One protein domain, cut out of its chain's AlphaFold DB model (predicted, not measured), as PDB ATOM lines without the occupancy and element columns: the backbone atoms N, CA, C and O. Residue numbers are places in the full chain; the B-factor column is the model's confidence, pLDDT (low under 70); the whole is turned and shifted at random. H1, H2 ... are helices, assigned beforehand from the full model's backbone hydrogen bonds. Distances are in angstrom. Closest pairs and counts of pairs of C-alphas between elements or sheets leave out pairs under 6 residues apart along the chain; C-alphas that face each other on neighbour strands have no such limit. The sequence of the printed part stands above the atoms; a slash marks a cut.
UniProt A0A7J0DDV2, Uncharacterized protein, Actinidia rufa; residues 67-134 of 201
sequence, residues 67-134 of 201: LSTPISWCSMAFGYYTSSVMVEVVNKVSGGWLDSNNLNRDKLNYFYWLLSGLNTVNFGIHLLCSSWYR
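AT A GLANCE: This is residues 67 to 134 of the 201 residues of an uncharacterized protein of Actinidia rufa (UniProt A0A7J0DDV2). Two long helices, H1 and then H2, make a narrow, open V: they come near each other where H1 ends and H2 begins, a loop of residues 94 to 107 joins them there, and residues 67 to 81 and 119 to 134 stand free as the spread arms. The printed part has 68 residues and is all helix, with no named strand. It is only just loose, close to extended, with a radius of gyration of the C-alphas of 16.1 A, and spans 50 by 25 by 15 A.

IN THESE COORDINATES: Find C-alpha 67 at (33.106, 2.052, 12.996); from there H1, residues 67 to 93, runs 37.7 A. After the loop, H2, residues 108 to 132, runs 36.2 A to C-alpha 132 at (40.338, -8.935, 30.333).

HOW THE PARTS SIT: Look at Val 90 and Phe 111, whose C-alphas, the closest of H1 and H2, are 6.5 A apart: the helices are close but not clearly touching. They run opposite ways at a shallow tilt of 31 degrees. In H1 and H2 every O i to N i+4 pair is within hydrogen-bond range.

THE WHOLE: The C-alphas farthest apart, of Asn 101 and Arg 134, are 52.0 A apart. The printed part has no cut, and the link from H1 to H2 is long. Expect low confidence, pLDDT under 70, at residues 94 to 110 and residue 134.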
ATOM      1  N   LEU A  67      33.482   3.461  12.841       82.38
ATOM      2  CA  LEU A  67      33.106   2.052  12.996       82.38
ATOM      3  C   LEU A  67      32.080   1.829  14.115       82.38
ATOM      4  O   LEU A  67      31.415   0.800  14.121       82.38
ATOM      5  N   SER A  68      31.897   2.788  15.027       78.31
ATOM      6  CA  SER A  68      30.972   2.634  16.158       78.31
ATOM      7  C   SER A  68      29.523   2.425  15.696       78.31
ATOM      8  O   SER A  68      28.877   1.459  16.094       78.31
ATOM      9  N   THR A  69      29.034   3.264  14.782       81.44
ATOM     10  CA  THR A  69      27.671   3.167  14.241       81.44
ATOM     11  C   THR A  69      27.379   1.838  13.527       81.44
ATOM     12  O   THR A  69      26.387   1.197  13.883       81.44
ATOM     13  N   PRO A  70      28.194   1.373  12.554       87.31
ATOM     14  CA  PRO A  70      27.932   0.099  11.890       87.31
ATOM     15  C   PRO A  70      28.054  -1.093  12.845       87.31
ATOM     16  O   PRO A  70      27.248  -2.010  12.740       87.31
ATOM     17  N   ILE A  71      28.974  -1.073  13.819       83.56
ATOM     18  CA  ILE A  71      29.080  -2.140  14.831       83.56
ATOM     19  C   ILE A  71      27.798  -2.230  15.673       83.56
ATOM     20  O   ILE A  71      27.300  -3.333  15.908       83.56
ATOM     21  N   SER A  72      27.216  -1.094  16.071       82.00
ATOM     22  CA  SER A  72      25.938  -1.066  16.795       82.00
ATOM     23  C   SER A  72      24.790  -1.660  15.971       82.00
ATOM     24  O   SER A  72      23.991  -2.440  16.491       82.00
ATOM     25  N   TRP A  73      24.725  -1.359  14.671       86.31
ATOM     26  CA  TRP A  73      23.729  -1.949  13.767       86.31
ATOM     27  C   TRP A  73      23.961  -3.442  13.520       86.31
ATOM     28  O   TRP A  73      23.001  -4.212  13.505       86.31
ATOM     29  N   CYS A  74      25.214  -3.879  13.387       90.06
ATOM     30  CA  CYS A  74      25.553  -5.299  13.292       90.06
ATOM     31  C   CYS A  74      25.119  -6.066  14.547       90.06
ATOM     32  O   CYS A  74      24.578  -7.163  14.423       90.06
ATOM     33  N   SER A  75      25.297  -5.487  15.738       86.94
ATOM     34  CA  SER A  75      24.830  -6.078  16.999       86.94
ATOM     35  C   SER A  75      23.304  -6.240  17.022       86.94
ATOM     36  O   SER A  75      22.790  -7.310  17.351       86.94
ATOM     37  N   MET A  76      22.567  -5.216  16.577       86.62
ATOM     38  CA  MET A  76      21.106  -5.281  16.469       86.62
ATOM     39  C   MET A  76      20.652  -6.359  15.470       86.62
ATOM     40  O   MET A  76      19.785  -7.175  15.785       86.62
ATOM     41  N   ALA A  77      21.283  -6.422  14.292       93.38
ATOM     42  CA  ALA A  77      21.015  -7.456  13.294       93.38
ATOM     43  C   ALA A  77      21.310  -8.868  13.827       93.38
ATOM     44  O   ALA A  77      20.519  -9.791  13.619       93.38
ATOM     45  N   PHE A  78      22.408  -9.034  14.567       91.38
ATOM     46  CA  PHE A  78      22.756 -10.294  15.216       91.38
ATOM     47  C   PHE A  78      21.697 -10.724  16.241       91.38
ATOM     48  O   PHE A  78      21.358 -11.908  16.311       91.38
ATOM     49  N   GLY A  79      21.111  -9.777  16.979       89.00
ATOM     50  CA  GLY A  79      19.976 -10.033  17.869       89.00
ATOM     51  C   GLY A  79      18.761 -10.606  17.130       89.00
ATOM     52  O   GLY A  79      18.222 -11.640  17.533       89.00
ATOM     53  N   TYR A  80      18.373 -10.000  16.005       90.50
ATOM     54  CA  TYR A  80      17.258 -10.495  15.184       90.50
ATOM     55  C   TYR A  80      17.538 -11.867  14.560       90.50
ATOM     56  O   TYR A  80      16.661 -12.737  14.540       90.50
ATOM     57  N   TYR A  81      18.766 -12.090  14.094       93.56
ATOM     58  CA  TYR A  81      19.173 -13.381  13.553       93.56
ATOM     59  C   TYR A  81      19.123 -14.475  14.624       93.56
ATOM     60  O   TYR A  81      18.529 -15.530  14.411       93.56
ATOM     61  N   THR A  82      19.655 -14.187  15.812       88.25
ATOM     62  CA  THR A  82      19.643 -15.115  16.951       88.25
ATOM     63  C   THR A  82      18.219 -15.479  17.367       88.25
ATOM     64  O   THR A  82      17.953 -16.644  17.651       88.25
ATOM     65  N   SER A  83      17.284 -14.521  17.338       87.31
ATOM     66  CA  SER A  83      15.860 -14.788  17.589       87.31
ATOM     67  C   SER A  83      15.287 -15.817  16.605       87.31
ATOM     68  O   SER A  83      14.613 -16.763  17.007       87.31
ATOM     69  N   SER A  84      15.613 -15.689  15.317       89.25
ATOM     70  CA  SER A  84      15.143 -16.615  14.276       89.25
ATOM     71  C   SER A  84      15.775 -18.004  14.414       89.25
ATOM     72  O   SER A  84      15.072 -19.014  14.391       89.25
ATOM     73  N   VAL A  85      17.092 -18.060  14.643       89.31
ATOM     74  CA  VAL A  85      17.823 -19.314  14.900       89.31
ATOM     75  C   VAL A  85      17.263 -20.025  16.127       89.31
ATOM     76  O   VAL A  85      17.100 -21.242  16.116       89.31
ATOM     77  N   MET A  86      16.927 -19.280  17.181       83.81
ATOM     78  CA  MET A  86      16.341 -19.852  18.385       83.81
ATOM     79  C   MET A  86      15.021 -20.572  18.084       83.81
ATOM     80  O   MET A  86      14.833 -21.704  18.534       83.81
ATOM     81  N   VAL A  87      14.128 -19.945  17.316       82.50
ATOM     82  CA  VAL A  87      12.855 -20.559  16.911       82.50
ATOM     83  C   VAL A  87      13.101 -21.828  16.096       82.50
ATOM     84  O   VAL A  87      12.459 -22.848  16.343       82.50
ATOM     85  N   GLU A  88      14.068 -21.810  15.179       84.06
ATOM     86  CA  GLU A  88      14.414 -22.983  14.374       84.06
ATOM     87  C   GLU A  88      14.978 -24.134  15.223       84.06
ATOM     88  O   GLU A  88      14.562 -25.284  15.069       84.06
ATOM     89  N   VAL A  89      15.893 -23.840  16.152       83.44
ATOM     90  CA  VAL A  89      16.461 -24.837  17.075       83.44
ATOM     91  C   VAL A  89      15.365 -25.452  17.932       83.44
ATOM     92  O   VAL A  89      15.326 -26.668  18.101       83.44
ATOM     93  N   VAL A  90      14.443 -24.636  18.437       77.69
ATOM     94  CA  VAL A  90      13.306 -25.115  19.229       77.69
ATOM     95  C   VAL A  90      12.396 -25.988  18.376       77.69
ATOM     96  O   VAL A  90      12.004 -27.062  18.825       77.69
ATOM     97  N   ASN A  91      12.127 -25.601  17.129       78.62
ATOM     98  CA  ASN A  91      11.331 -26.412  16.212       78.62
ATOM     99  C   ASN A  91      12.002 -27.764  15.898       78.62
ATOM    100  O   ASN A  91      11.326 -28.790  15.871       78.62
ATOM    101  N   LYS A  92      13.335 -27.787  15.745       76.56
ATOM    102  CA  LYS A  92      14.132 -29.012  15.549       76.56
ATOM    103  C   LYS A  92      14.151 -29.912  16.785       76.56
ATOM    104  O   LYS A  92      13.913 -31.109  16.666       76.56
ATOM    105  N   VAL A  93      14.413 -29.353  17.967       73.31
ATOM    106  CA  VAL A  93      14.474 -30.104  19.236       73.31
ATOM    107  C   VAL A  93      13.094 -30.627  19.638       73.31
ATOM    108  O   VAL A  93      12.989 -31.716  20.198       73.31
ATOM    109  N   SER A  94      12.041 -29.870  19.330       66.38
ATOM    110  CA  SER A  94      10.653 -30.264  19.579       66.38
ATOM    111  C   SER A  94      10.059 -31.129  18.456       66.38
ATOM    112  O   SER A  94       8.901 -31.521  18.544       66.38
ATOM    113  N   GLY A  95      10.822 -31.430  17.396       63.53
ATOM    114  CA  GLY A  95      10.401 -32.328  16.318       63.53
ATOM    115  C   GLY A  95       9.210 -31.844  15.476       63.53
ATOM    116  O   GLY A  95       8.485 -32.684  14.955       63.53
ATOM    117  N   GLY A  96       8.997 -30.528  15.334       60.72
ATOM    118  CA  GLY A  96       7.891 -29.968  14.531       60.72
ATOM    119  C   GLY A  96       6.668 -29.487  15.327       60.72
ATOM    120  O   GLY A  96       5.556 -29.445  14.811       60.72
ATOM    121  N   TRP A  97       6.857 -29.103  16.588       55.50
ATOM    122  CA  TRP A  97       5.777 -28.669  17.485       55.50
ATOM    123  C   TRP A  97       5.006 -27.418  17.032       55.50
ATOM    124  O   TRP A  97       3.845 -27.269  17.404       55.50
ATOM    125  N   LEU A  98       5.607 -26.538  16.218       55.03
ATOM    126  CA  LEU A  98       4.906 -25.363  15.677       55.03
ATOM    127  C   LEU A  98       3.818 -25.733  14.647       55.03
ATOM    128  O   LEU A  98       2.921 -24.930  14.415       55.03
ATOM    129  N   ASP A  99       3.882 -26.939  14.075       51.62
ATOM    130  CA  ASP A  99       2.934 -27.460  13.080       51.62
ATOM    131  C   ASP A  99       1.798 -28.273  13.742       51.62
ATOM    132  O   ASP A  99       0.642 -28.244  13.321       51.62
ATOM    133  N   SER A 100       2.098 -28.965  14.849       49.75
ATOM    134  CA  SER A 100       1.129 -29.755  15.613       49.75
ATOM    135  C   SER A 100       0.621 -28.967  16.826       49.75
ATOM    136  O   SER A 100       1.255 -28.970  17.877       49.75
ATOM    137  N   ASN A 101      -0.533 -28.319  16.670       54.66
ATOM    138  CA  ASN A 101      -1.268 -27.386  17.549       54.66
ATOM    139  C   ASN A 101      -1.542 -27.812  19.030       54.66
ATOM    140  O   ASN A 101      -2.623 -27.569  19.563       54.66
ATOM    141  N   ASN A 102      -0.605 -28.471  19.721       52.38
ATOM    142  CA  ASN A 102      -0.730 -28.977  21.092       52.38
ATOM    143  C   ASN A 102       0.340 -28.362  22.009       52.38
ATOM    144  O   ASN A 102       1.304 -29.004  22.432       52.38
ATOM    145  N   LEU A 103       0.119 -27.090  22.353       56.00
ATOM    146  CA  LEU A 103       1.017 -26.249  23.152       56.00
ATOM    147  C   LEU A 103       1.156 -26.687  24.631       56.00
ATOM    148  O   LEU A 103       2.026 -26.211  25.354       56.00
ATOM    149  N   ASN A 104       0.274 -27.570  25.105       53.62
ATOM    150  CA  ASN A 104       0.045 -27.776  26.539       53.62
ATOM    151  C   ASN A 104       0.739 -29.019  27.135       53.62
ATOM    152  O   ASN A 104       0.712 -29.202  28.348       53.62
ATOM    153  N   ARG A 105       1.328 -29.900  26.310       49.00
ATOM    154  CA  ARG A 105       1.860 -31.201  26.773       49.00
ATOM    155  C   ARG A 105       3.372 -31.381  26.699       49.00
ATOM    156  O   ARG A 105       3.857 -32.280  27.378       49.00
ATOM    157  N   ASP A 106       4.119 -30.558  25.963       49.50
ATOM    158  CA  ASP A 106       5.571 -30.740  25.891       49.50
ATOM    159  C   ASP A 106       6.367 -29.427  25.737       49.50
ATOM    160  O   ASP A 106       5.985 -28.492  25.041       49.50
ATOM    161  N   LYS A 107       7.506 -29.402  26.434       59.28
ATOM    162  CA  LYS A 107       8.717 -28.587  26.216       59.28
ATOM    163  C   LYS A 107       8.720 -27.042  26.267       59.28
ATOM    164  O   LYS A 107       9.769 -26.489  25.934       59.28
ATOM    165  N   LEU A 108       7.738 -26.310  26.812       61.09
ATOM    166  CA  LEU A 108       7.952 -24.864  27.105       61.09
ATOM    167  C   LEU A 108       9.215 -24.639  27.977       61.09
ATOM    168  O   LEU A 108       9.968 -23.683  27.805       61.09
ATOM    169  N   ASN A 109       9.507 -25.598  28.861       65.81
ATOM    170  CA  ASN A 109      10.682 -25.597  29.728       65.81
ATOM    171  C   ASN A 109      12.023 -25.616  28.960       65.81
ATOM    172  O   ASN A 109      12.996 -25.037  29.428       65.81
ATOM    173  N   TYR A 110      12.093 -26.233  27.772       69.44
ATOM    174  CA  TYR A 110      13.335 -26.301  26.983       69.44
ATOM    175  C   TYR A 110      13.620 -24.978  26.275       69.44
ATOM    176  O   TYR A 110      14.771 -24.556  26.211       69.44
ATOM    177  N   PHE A 111      12.570 -24.287  25.819       71.81
ATOM    178  CA  PHE A 111      12.675 -22.922  25.307       71.81
ATOM    179  C   PHE A 111      13.219 -21.974  26.385       71.81
ATOM    180  O   PHE A 111      14.181 -21.245  26.143       71.81
ATOM    181  N   TYR A 112      12.668 -22.050  27.602       73.62
ATOM    182  CA  TYR A 112      13.143 -21.254  28.736       73.62
ATOM    183  C   TYR A 112      14.567 -21.616  29.174       73.62
ATOM    184  O   TYR A 112      15.360 -20.713  29.434       73.62
ATOM    185  N   TRP A 113      14.927 -22.903  29.213       78.12
ATOM    186  CA  TRP A 113      16.295 -23.334  29.525       78.12
ATOM    187  C   TRP A 113      17.311 -22.853  28.487       78.12
ATOM    188  O   TRP A 113      18.400 -22.417  28.860       78.12
ATOM    189  N   LEU A 114      16.951 -22.866  27.201       79.38
ATOM    190  CA  LEU A 114      17.811 -22.382  26.123       79.38
ATOM    191  C   LEU A 114      17.986 -20.856  26.187       79.38
ATOM    192  O   LEU A 114      19.115 -20.374  26.107       79.38
ATOM    193  N   LEU A 115      16.907 -20.102  26.435       79.56
ATOM    194  CA  LEU A 115      16.965 -18.657  26.719       79.56
ATOM    195  C   LEU A 115      17.835 -18.346  27.931       79.56
ATOM    196  O   LEU A 115      18.622 -17.398  27.906       79.56
ATOM    197  N   SER A 116      17.682 -19.123  29.003       81.38
ATOM    198  CA  SER A 116      18.454 -18.922  30.221       81.38
ATOM    199  C   SER A 116      19.936 -19.187  29.970       81.38
ATOM    200  O   SER A 116      20.758 -18.346  30.321       81.38
ATOM    201  N   GLY A 117      20.280 -20.300  29.312       86.81
ATOM    202  CA  GLY A 117      21.660 -20.624  28.951       86.81
ATOM    203  C   GLY A 117      22.289 -19.564  28.047       86.81
ATOM    204  O   GLY A 117      23.398 -19.109  28.315       86.81
ATOM    205  N   LEU A 118      21.559 -19.093  27.034       84.50
ATOM    206  CA  LEU A 118      22.035 -18.051  26.126       84.50
ATOM    207  C   LEU A 118      22.309 -16.728  26.856       84.50
ATOM    208  O   LEU A 118      23.341 -16.102  26.613       84.50
ATOM    209  N   ASN A 119      21.430 -16.307  27.769       85.81
ATOM    210  CA  ASN A 119      21.657 -15.107  28.581       85.81
ATOM    211  C   ASN A 119      22.867 -15.270  29.510       85.81
ATOM    212  O   ASN A 119      23.686 -14.357  29.606       85.81
ATOM    213  N   THR A 120      23.021 -16.434  30.148       88.94
ATOM    214  CA  THR A 120      24.182 -16.730  30.998       88.94
ATOM    215  C   THR A 120      25.485 -16.703  30.201       88.94
ATOM    216  O   THR A 120      26.465 -16.131  30.670       88.94
ATOM    217  N   VAL A 121      25.503 -17.261  28.986       89.81
ATOM    218  CA  VAL A 121      26.680 -17.225  28.104       89.81
ATOM    219  C   VAL A 121      26.985 -15.796  27.650       89.81
ATOM    220  O   VAL A 121      28.131 -15.372  27.766       89.81
ATOM    221  N   ASN A 122      25.985 -15.025  27.206       87.38
ATOM    222  CA  ASN A 122      26.176 -13.617  26.824       87.38
ATOM    223  C   ASN A 122      26.748 -12.786  27.982       87.38
ATOM    224  O   ASN A 122      27.713 -12.043  27.800       87.38
ATOM    225  N   PHE A 123      26.198 -12.953  29.186       85.12
ATOM    226  CA  PHE A 123      26.692 -12.276  30.381       85.12
ATOM    227  C   PHE A 123      28.102 -12.742  30.769       85.12
ATOM    228  O   PHE A 123      28.955 -11.919  31.091       85.12
ATOM    229  N   GLY A 124      28.378 -14.044  30.679       90.62
ATOM    230  CA  GLY A 124      29.702 -14.610  30.928       90.62
ATOM    231  C   GLY A 124      30.758 -14.053  29.974       90.62
ATOM    232  O   GLY A 124      31.804 -13.598  30.425       90.62
ATOM    233  N   ILE A 125      30.468 -14.005  28.671       88.94
ATOM    234  CA  ILE A 125      31.359 -13.407  27.665       88.94
ATOM    235  C   ILE A 125      31.591 -11.923  27.969       88.94
ATOM    236  O   ILE A 125      32.732 -11.463  27.915       88.94
ATOM    237  N   HIS A 126      30.541 -11.182  28.334       83.56
ATOM    238  CA  HIS A 126      30.665  -9.773  28.704       83.56
ATOM    239  C   HIS A 126      31.564  -9.574  29.933       83.56
ATOM    240  O   HIS A 126      32.456  -8.727  29.906       83.56
ATOM    241  N   LEU A 127      31.391 -10.383  30.984       86.31
ATOM    242  CA  LEU A 127      32.232 -10.341  32.183       86.31
ATOM    243  C   LEU A 127      33.685 -10.723  31.895       86.31
ATOM    244  O   LEU A 127      34.593 -10.067  32.397       86.31
ATOM    245  N   LEU A 128      33.916 -11.754  31.079       88.06
ATOM    246  CA  LEU A 128      35.265 -12.151  30.675       88.06
ATOM    247  C   LEU A 128      35.943 -11.034  29.883       88.06
ATOM    248  O   LEU A 128      37.081 -10.686  30.185       88.06
ATOM    249  N   CYS A 129      35.232 -10.429  28.929       83.75
ATOM    250  CA  CYS A 129      35.727  -9.298  28.153       83.75
ATOM    251  C   CYS A 129      36.037  -8.100  29.060       83.75
ATOM    252  O   CYS A 129      37.142  -7.572  29.005       83.75
ATOM    253  N   SER A 130      35.121  -7.735  29.964       81.62
ATOM    254  CA  SER A 130      35.317  -6.655  30.939       81.62
ATOM    255  C   SER A 130      36.502  -6.922  31.877       81.62
ATOM    256  O   SER A 130      37.294  -6.020  32.136       81.62
ATOM    257  N   SER A 131      36.683  -8.165  32.329       80.81
ATOM    258  CA  SER A 131      37.796  -8.548  33.203       80.81
ATOM    259  C   SER A 131      39.137  -8.637  32.470       80.81
ATOM    260  O   SER A 131      40.181  -8.447  33.096       80.81
ATOM    261  N   TRP A 132      39.139  -8.959  31.176       81.06
ATOM    262  CA  TRP A 132      40.338  -8.935  30.333       81.06
ATOM    263  C   TRP A 132      40.677  -7.537  29.829       81.06
ATOM    264  O   TRP A 132      41.827  -7.275  29.463       81.06
ATOM    265  N   TYR A 133      39.706  -6.626  29.830       73.06
ATOM    266  CA  TYR A 133      39.907  -5.263  29.387       73.06
ATOM    267  C   TYR A 133      40.766  -4.496  30.398       73.06
ATOM    268  O   TYR A 133      40.296  -3.982  31.415       73.06
ATOM    269  N   ARG A 134      42.070  -4.400  30.118       58.47
ATOM    270  CA  ARG A 134      42.959  -3.484  30.838       58.47
ATOM    271  C   ARG A 134      42.559  -2.057  30.486       58.47
ATOM    272  O   ARG A 134      43.001  -1.532  29.468       58.47
TER     273      ARG A 134